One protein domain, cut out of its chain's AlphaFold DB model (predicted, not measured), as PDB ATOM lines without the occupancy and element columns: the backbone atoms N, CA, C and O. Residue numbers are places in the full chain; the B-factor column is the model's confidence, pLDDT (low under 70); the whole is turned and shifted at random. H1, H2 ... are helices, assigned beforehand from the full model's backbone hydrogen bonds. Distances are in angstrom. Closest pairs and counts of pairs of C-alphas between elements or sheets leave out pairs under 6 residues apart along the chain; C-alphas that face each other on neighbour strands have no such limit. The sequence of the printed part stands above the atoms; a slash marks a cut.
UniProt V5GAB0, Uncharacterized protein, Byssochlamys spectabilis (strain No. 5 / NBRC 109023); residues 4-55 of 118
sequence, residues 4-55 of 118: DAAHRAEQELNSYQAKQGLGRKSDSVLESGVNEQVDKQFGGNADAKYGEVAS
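What this domain is: This is residues 4 to 55 of the 118 residues of an uncharacterized protein of Byssochlamys spectabilis (strain No. 5 / NBRC 109023) (UniProt V5GAB0). The longest helix, H1, makes one side of a flat, open frame; H2 lies past its end, the chain crosses to H3 at the far side, then folds back to H4. From there the unnamed residues 42 to 55 run back to the far side as a tail. The 52 printed residues, with H1, H2, H3 and H4 in chain order and no named strand, are all helix by class and only just loose, close to compact, with a radius of gyration of the C-alphas of 12.3 A and spans of 34 by 25 by 12 A.

Where its parts are: H1, residues 4 to 14, runs 15.4 A from C-alpha 4 at (270.557, 297.785, 247.319). H2 is residues 16 to 20, 6.0 A; H3, 27 to 32, 8.5 A; H4, 38 to 41, 5.2 A, ending at C-alpha 41 at (268.192, 308.881, 253.013).

How they stand to each other: H1 and H2 are close but not clearly touching; their closest C-alphas, Glu 12 and Ala 18, are 7.0 A apart. H1 and H4 are only just apart, closest 8.1 A. H3 is apart from H1, H2 and H4. In H1, H2 and H3 every O i to N i+4 pair is within hydrogen-bond range; H4 is too short for one.

The domain as a whole: The C-alphas of Asp 4 and Glu 52, the two farthest apart, are 35.4 A apart. The printed part has no cut and no long link between helices. Residues 16 to 22 stand free; pLDDT is under 70 at residue 24 and residues 43 to 55.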
ATOM      1  N   ASP A   4     269.575 296.748 247.628       75.25
ATOM      2  CA  ASP A   4     270.557 297.785 247.319       75.25
ATOM      3  C   ASP A   4     270.466 298.998 248.271       75.25
ATOM      4  O   ASP A   4     271.468 299.631 248.591       75.25
ATOM      5  N   ALA A   5     269.269 299.295 248.795       72.38
ATOM      6  CA  ALA A   5     269.078 300.353 249.789       72.38
ATOM      7  C   ALA A   5     269.634 299.945 251.161       72.38
ATOM      8  O   ALA A   5     270.253 300.759 251.843       72.38
ATOM      9  N   ALA A   6     269.463 298.675 251.540       74.94
ATOM     10  CA  ALA A   6     269.994 298.147 252.793       74.94
ATOM     11  C   ALA A   6     271.532 298.168 252.799       74.94
ATOM     12  O   ALA A   6     272.131 298.673 253.742       74.94
ATOM     13  N   HIS A   7     272.174 297.727 251.713       81.31
ATOM     14  CA  HIS A   7     273.636 297.760 251.609       81.31
ATOM     15  C   HIS A   7     274.219 299.176 251.627       81.31
ATOM     16  O   HIS A   7     275.262 299.405 252.241       81.31
ATOM     17  N   ARG A   8     273.554 300.148 250.994       79.69
ATOM     18  CA  ARG A   8     273.975 301.557 251.069       79.69
ATOM     19  C   ARG A   8     273.835 302.108 252.486       79.69
ATOM     20  O   ARG A   8     274.771 302.730 252.977       79.69
ATOM     21  N   ALA A   9     272.729 301.809 253.168       78.81
ATOM     22  CA  ALA A   9     272.534 302.202 254.561       78.81
ATOM     23  C   ALA A   9     273.611 301.598 255.484       78.81
ATOM     24  O   ALA A   9     274.172 302.297 256.327       78.81
ATOM     25  N   GLU A  10     273.971 300.325 255.291       80.12
ATOM     26  CA  GLU A  10     275.063 299.678 256.029       80.12
ATOM     27  C   GLU A  10     276.416 300.367 255.801       80.12
ATOM     28  O   GLU A  10     277.198 300.514 256.744       80.12
ATOM     29  N   GLN A  11     276.710 300.795 254.571       83.62
ATOM     30  CA  GLN A  11     277.944 301.514 254.240       83.62
ATOM     31  C   GLN A  11     277.976 302.916 254.855       83.62
ATOM     32  O   GLN A  11     278.996 303.305 255.430       83.62
ATOM     33  N   GLU A  12     276.868 303.655 254.788       80.44
ATOM     34  CA  GLU A  12     276.751 304.981 255.397       80.44
ATOM     35  C   GLU A  12     276.941 304.921 256.918       80.44
ATOM     36  O   GLU A  12     277.754 305.678 257.463       80.44
ATOM     37  N   LEU A  13     276.293 303.965 257.597       81.06
ATOM     38  CA  LEU A  13     276.457 303.732 259.038       81.06
ATOM     39  C   LEU A  13     277.882 303.304 259.407       81.06
ATOM     40  O   LEU A  13     278.390 303.650 260.476       81.06
ATOM     41  N   ASN A  14     278.552 302.561 258.525       86.00
ATOM     42  CA  ASN A  14     279.916 302.106 258.764       86.00
ATOM     43  C   ASN A  14     280.998 303.143 258.463       86.00
ATOM     44  O   ASN A  14     282.163 302.895 258.807       86.00
ATOM     45  N   SER A  15     280.638 304.281 257.874       85.06
ATOM     46  CA  SER A  15     281.572 305.360 257.582       85.06
ATOM     47  C   SER A  15     282.191 305.944 258.858       85.06
ATOM     48  O   SER A  15     281.579 305.998 259.928       85.06
ATOM     49  N   TYR A  16     283.437 306.411 258.753       82.31
ATOM     50  CA  TYR A  16     284.150 307.025 259.878       82.31
ATOM     51  C   TYR A  16     283.411 308.253 260.431       82.31
ATOM     52  O   TYR A  16     283.349 308.451 261.641       82.31
ATOM     53  N   GLN A  17     282.800 309.047 259.551       81.12
ATOM     54  CA  GLN A  17     282.043 310.238 259.932       81.12
ATOM     55  C   GLN A  17     280.787 309.895 260.739       81.12
ATOM     56  O   GLN A  17     280.536 310.558 261.743       81.12
ATOM     57  N   ALA A  18     280.039 308.855 260.350       79.06
ATOM     58  CA  ALA A  18     278.874 308.388 261.103       79.06
ATOM     59  C   ALA A  18     279.282 307.827 262.472       79.06
ATOM     60  O   ALA A  18     278.694 308.188 263.489       79.06
ATOM     61  N   LYS A  19     280.353 307.024 262.516       81.06
ATOM     62  CA  LYS A  19     280.871 306.419 263.756       81.06
ATOM     63  C   LYS A  19     281.399 307.437 264.762       81.06
ATOM     64  O   LYS A  19     281.226 307.254 265.960       81.06
ATOM     65  N   GLN A  20     282.055 308.490 264.284       81.62
ATOM     66  CA  GLN A  20     282.622 309.542 265.133       81.62
ATOM     67  C   GLN A  20     281.657 310.718 265.347       81.62
ATOM     68  O   GLN A  20     281.970 311.644 266.089       81.62
ATOM     69  N   GLY A  21     280.500 310.723 264.677       72.62
ATOM     70  CA  GLY A  21     279.548 311.834 264.720       72.62
ATOM     71  C   GLY A  21     280.079 313.148 264.127       72.62
ATOM     72  O   GLY A  21     279.543 314.208 264.444       72.62
ATOM     73  N   LEU A  22     281.113 313.085 263.279       70.38
ATOM     74  CA  LEU A  22     281.845 314.231 262.708       70.38
ATOM     75  C   LEU A  22     281.221 314.785 261.408       70.38
ATOM     76  O   LEU A  22     281.818 315.627 260.739       70.38
ATOM     77  N   GLY A  23     280.045 314.294 261.013       70.62
ATOM     78  CA  GLY A  23     279.328 314.767 259.827       70.62
ATOM     79  C   GLY A  23     278.688 316.145 260.022       70.62
ATOM     80  O   GLY A  23     278.370 316.544 261.142       70.62
ATOM     81  N   ARG A  24     278.454 316.867 258.917       69.12
ATOM     82  CA  ARG A  24     277.632 318.088 258.934       69.12
ATOM     83  C   ARG A  24     276.222 317.708 259.381       69.12
ATOM     84  O   ARG A  24     275.536 316.971 258.678       69.12
ATOM     85  N   LYS A  25     275.821 318.183 260.557       70.19
ATOM     86  CA  LYS A  25     274.467 318.009 261.081       70.19
ATOM     87  C   LYS A  25     273.583 319.131 260.548       70.19
ATOM     88  O   LYS A  25     274.033 320.272 260.472       70.19
ATOM     89  N   SER A  26     272.360 318.790 260.162       71.50
ATOM     90  CA  SER A  26     271.315 319.760 259.834       71.50
ATOM     91  C   SER A  26     270.985 320.597 261.073       71.50
ATOM     92  O   SER A  26     271.094 320.093 262.194       71.50
ATOM     93  N   ASP A  27     270.529 321.834 260.884       77.38
ATOM     94  CA  ASP A  27     270.154 322.711 262.003       77.38
ATOM     95  C   ASP A  27     269.055 322.070 262.875       77.38
ATOM     96  O   ASP A  27     269.141 322.110 264.102       77.38
ATOM     97  N   SER A  28     268.124 321.322 262.263       71.44
ATOM     98  CA  SER A  28     267.088 320.544 262.963       71.44
ATOM     99  C   SER A  28     267.664 319.523 263.958       71.44
ATOM    100  O   SER A  28     267.119 319.325 265.045       71.44
ATOM    101  N   VAL A  29     268.791 318.885 263.615       79.50
ATOM    102  CA  VAL A  29     269.457 317.877 264.455       79.50
ATOM    103  C   VAL A  29     270.134 318.544 265.643       79.50
ATOM    104  O   VAL A  29     270.177 317.968 266.725       79.50
ATOM    105  N   LEU A  30     270.674 319.747 265.450       78.19
ATOM    106  CA  LEU A  30     271.310 320.509 266.522       78.19
ATOM    107  C   LEU A  30     270.277 321.079 267.498       78.19
ATOM    108  O   LEU A  30     270.526 321.084 268.699       78.19
ATOM    109  N   GLU A  31     269.125 321.520 266.990       74.81
ATOM    110  CA  GLU A  31     268.050 322.107 267.790       74.81
ATOM    111  C   GLU A  31     267.216 321.056 268.538       74.81
ATOM    112  O   GLU A  31     266.890 321.239 269.708       74.81
ATOM    113  N   SER A  32     266.875 319.944 267.878       72.81
ATOM    114  CA  SER A  32     265.871 318.988 268.381       72.81
ATOM    115  C   SER A  32     266.350 317.537 268.468       72.81
ATOM    116  O   SER A  32     265.644 316.682 268.996       72.81
ATOM    117  N   GLY A  33     267.529 317.224 267.921       76.38
ATOM    118  CA  GLY A  33     267.989 315.844 267.738       76.38
ATOM    119  C   GLY A  33     267.317 315.107 266.572       76.38
ATOM    120  O   GLY A  33     267.747 314.007 266.230       76.38
ATOM    121  N   VAL A  34     266.310 315.707 265.927       76.81
ATOM    122  CA  VAL A  34     265.587 315.132 264.786       76.81
ATOM    123  C   VAL A  34     266.220 315.591 263.476       76.81
ATOM    124  O   VAL A  34     266.440 316.782 263.250       76.81
ATOM    125  N   ASN A  35     266.508 314.648 262.580       79.62
ATOM    126  CA  ASN A  35     266.971 314.965 261.233       79.62
ATOM    127  C   ASN A  35     265.787 315.056 260.271       79.62
ATOM    128  O   ASN A  35     265.297 314.025 259.817       79.62
ATOM    129  N   GLU A  36     265.365 316.271 259.915       75.62
ATOM    130  CA  GLU A  36     264.290 316.470 258.927       75.62
ATOM    131  C   GLU A  36     264.665 315.926 257.537       75.62
ATOM    132  O   GLU A  36     263.808 315.570 256.740       75.62
ATOM    133  N   GLN A  37     265.965 315.824 257.235       75.38
ATOM    134  CA  GLN A  37     266.454 315.419 255.915       75.38
ATOM    135  C   GLN A  37     266.512 313.897 255.743       75.38
ATOM    136  O   GLN A  37     267.091 313.411 254.768       75.38
ATOM    137  N   VAL A  38     265.921 313.145 256.680       76.31
ATOM    138  CA  VAL A  38     265.827 311.681 256.639       76.31
ATOM    139  C   VAL A  38     265.153 311.197 255.355       76.31
ATOM    140  O   VAL A  38     265.536 310.167 254.810       76.31
ATOM    141  N   ASP A  39     264.248 311.990 254.786       73.69
ATOM    142  CA  ASP A  39     263.561 311.654 253.544       73.69
ATOM    143  C   ASP A  39     264.522 311.359 252.378       73.69
ATOM    144  O   ASP A  39     264.372 310.383 251.636       73.69
ATOM    145  N   LYS A  40     265.609 312.136 252.282       72.88
ATOM    146  CA  LYS A  40     266.654 311.940 251.265       72.88
ATOM    147  C   LYS A  40     267.395 310.615 251.442       72.88
ATOM    148  O   LYS A  40     267.871 310.053 250.461       72.88
ATOM    149  N   GLN A  41     267.498 310.127 252.677       71.19
ATOM    150  CA  GLN A  41     268.192 308.881 253.013       71.19
ATOM    151  C   GLN A  41     267.314 307.653 252.753       71.19
ATOM    152  O   GLN A  41     267.819 306.601 252.369       71.19
ATOM    153  N   PHE A  42     265.996 307.792 252.897       70.12
ATOM    154  CA  PHE A  42     265.037 306.694 252.734       70.12
ATOM    155  C   PHE A  42     264.209 306.785 251.442       70.12
ATOM    156  O   PHE A  42     263.204 306.090 251.285       70.12
ATOM    157  N   GLY A  43     264.671 307.579 250.474       67.00
ATOM    158  CA  GLY A  43     264.158 307.570 249.107       67.00
ATOM    159  C   GLY A  43     262.773 308.193 248.943       67.00
ATOM    160  O   GLY A  43     261.980 307.664 248.165       67.00
ATOM    161  N   GLY A  44     262.482 309.287 249.649       63.88
ATOM    162  CA  GLY A  44     261.270 310.081 249.416       63.88
ATOM    163  C   GLY A  44     260.013 309.590 250.139       63.88
ATOM    164  O   GLY A  44     258.917 310.008 249.786       63.88
ATOM    165  N   ASN A  45     260.147 308.636 251.069       61.50
ATOM    166  CA  ASN A  45     259.019 308.050 251.805       61.50
ATOM    167  C   ASN A  45     259.197 308.130 253.331       61.50
ATOM    168  O   ASN A  45     258.544 307.375 254.054       61.50
ATOM    169  N   ALA A  46     260.122 308.957 253.828       65.31
ATOM    170  CA  ALA A  46     260.356 309.087 255.262       65.31
ATOM    171  C   ALA A  46     260.182 310.536 255.700       65.31
ATOM    172  O   ALA A  46     261.052 311.368 255.478       65.31
ATOM    173  N   ASP A  47     259.087 310.804 256.401       68.62
ATOM    174  CA  ASP A  47     258.826 312.108 256.990       68.62
ATOM    175  C   ASP A  47     259.272 312.140 258.453       68.62
ATOM    176  O   ASP A  47     258.817 311.350 259.283       68.62
ATOM    177  N   ALA A  48     260.145 313.091 258.784       68.75
ATOM    178  CA  ALA A  48     260.450 313.456 260.162       68.75
ATOM    179  C   ALA A  48     260.128 314.934 260.370       68.75
ATOM    180  O   ALA A  48     260.792 315.809 259.814       68.75
ATOM    181  N   LYS A  49     259.110 315.211 261.188       69.50
ATOM    182  CA  LYS A  49     258.745 316.576 261.577       69.50
ATOM    183  C   LYS A  49     259.485 316.977 262.851       69.50
ATOM    184  O   LYS A  49     259.655 316.168 263.759       69.50
ATOM    185  N   TYR A  50     259.908 318.234 262.916       64.38
ATOM    186  CA  TYR A  50     260.553 318.849 264.080       64.38
ATOM    187  C   TYR A  50     259.940 320.240 264.333       64.38
ATOM    188  O   TYR A  50     259.238 320.777 263.474       64.38
ATOM    189  N   GLY A  51     260.156 320.818 265.518       62.19
ATOM    190  CA  GLY A  51     259.597 322.126 265.897       62.19
ATOM    191  C   GLY A  51     258.185 322.057 266.500       62.19
ATOM    192  O   GLY A  51     257.762 321.010 266.982       62.19
ATOM    193  N   GLU A  52     257.449 323.176 266.501       56.62
ATOM    194  CA  GLU A  52     256.141 323.319 267.179       56.62
ATOM    195  C   GLU A  52     255.087 322.302 266.703       56.62
ATOM    196  O   GLU A  52     254.278 321.837 267.498       56.62
ATOM    197  N   VAL A  53     255.155 321.875 265.438       57.50
ATOM    198  CA  VAL A  53     254.260 320.857 264.856       57.50
ATOM    199  C   VAL A  53     254.538 319.451 265.412       57.50
ATOM    200  O   VAL A  53     253.632 318.633 265.510       57.50
ATOM    201  N   ALA A  54     255.783 319.181 265.815       54.44
ATOM    202  CA  ALA A  54     256.190 317.962 266.517       54.44
ATOM    203  C   ALA A  54     256.180 318.132 268.047       54.44
ATOM    204  O   ALA A  54     256.440 317.182 268.787       54.44
ATOM    205  N   SER A  55     255.915 319.349 268.534       54.12
ATOM    206  CA  SER A  55     255.873 319.650 269.954       54.12
ATOM    207  C   SER A  55     254.631 319.012 270.550       54.12
ATOM    208  O   SER A  55     253.503 319.483 270.402       54.12
TER     209      SER A  55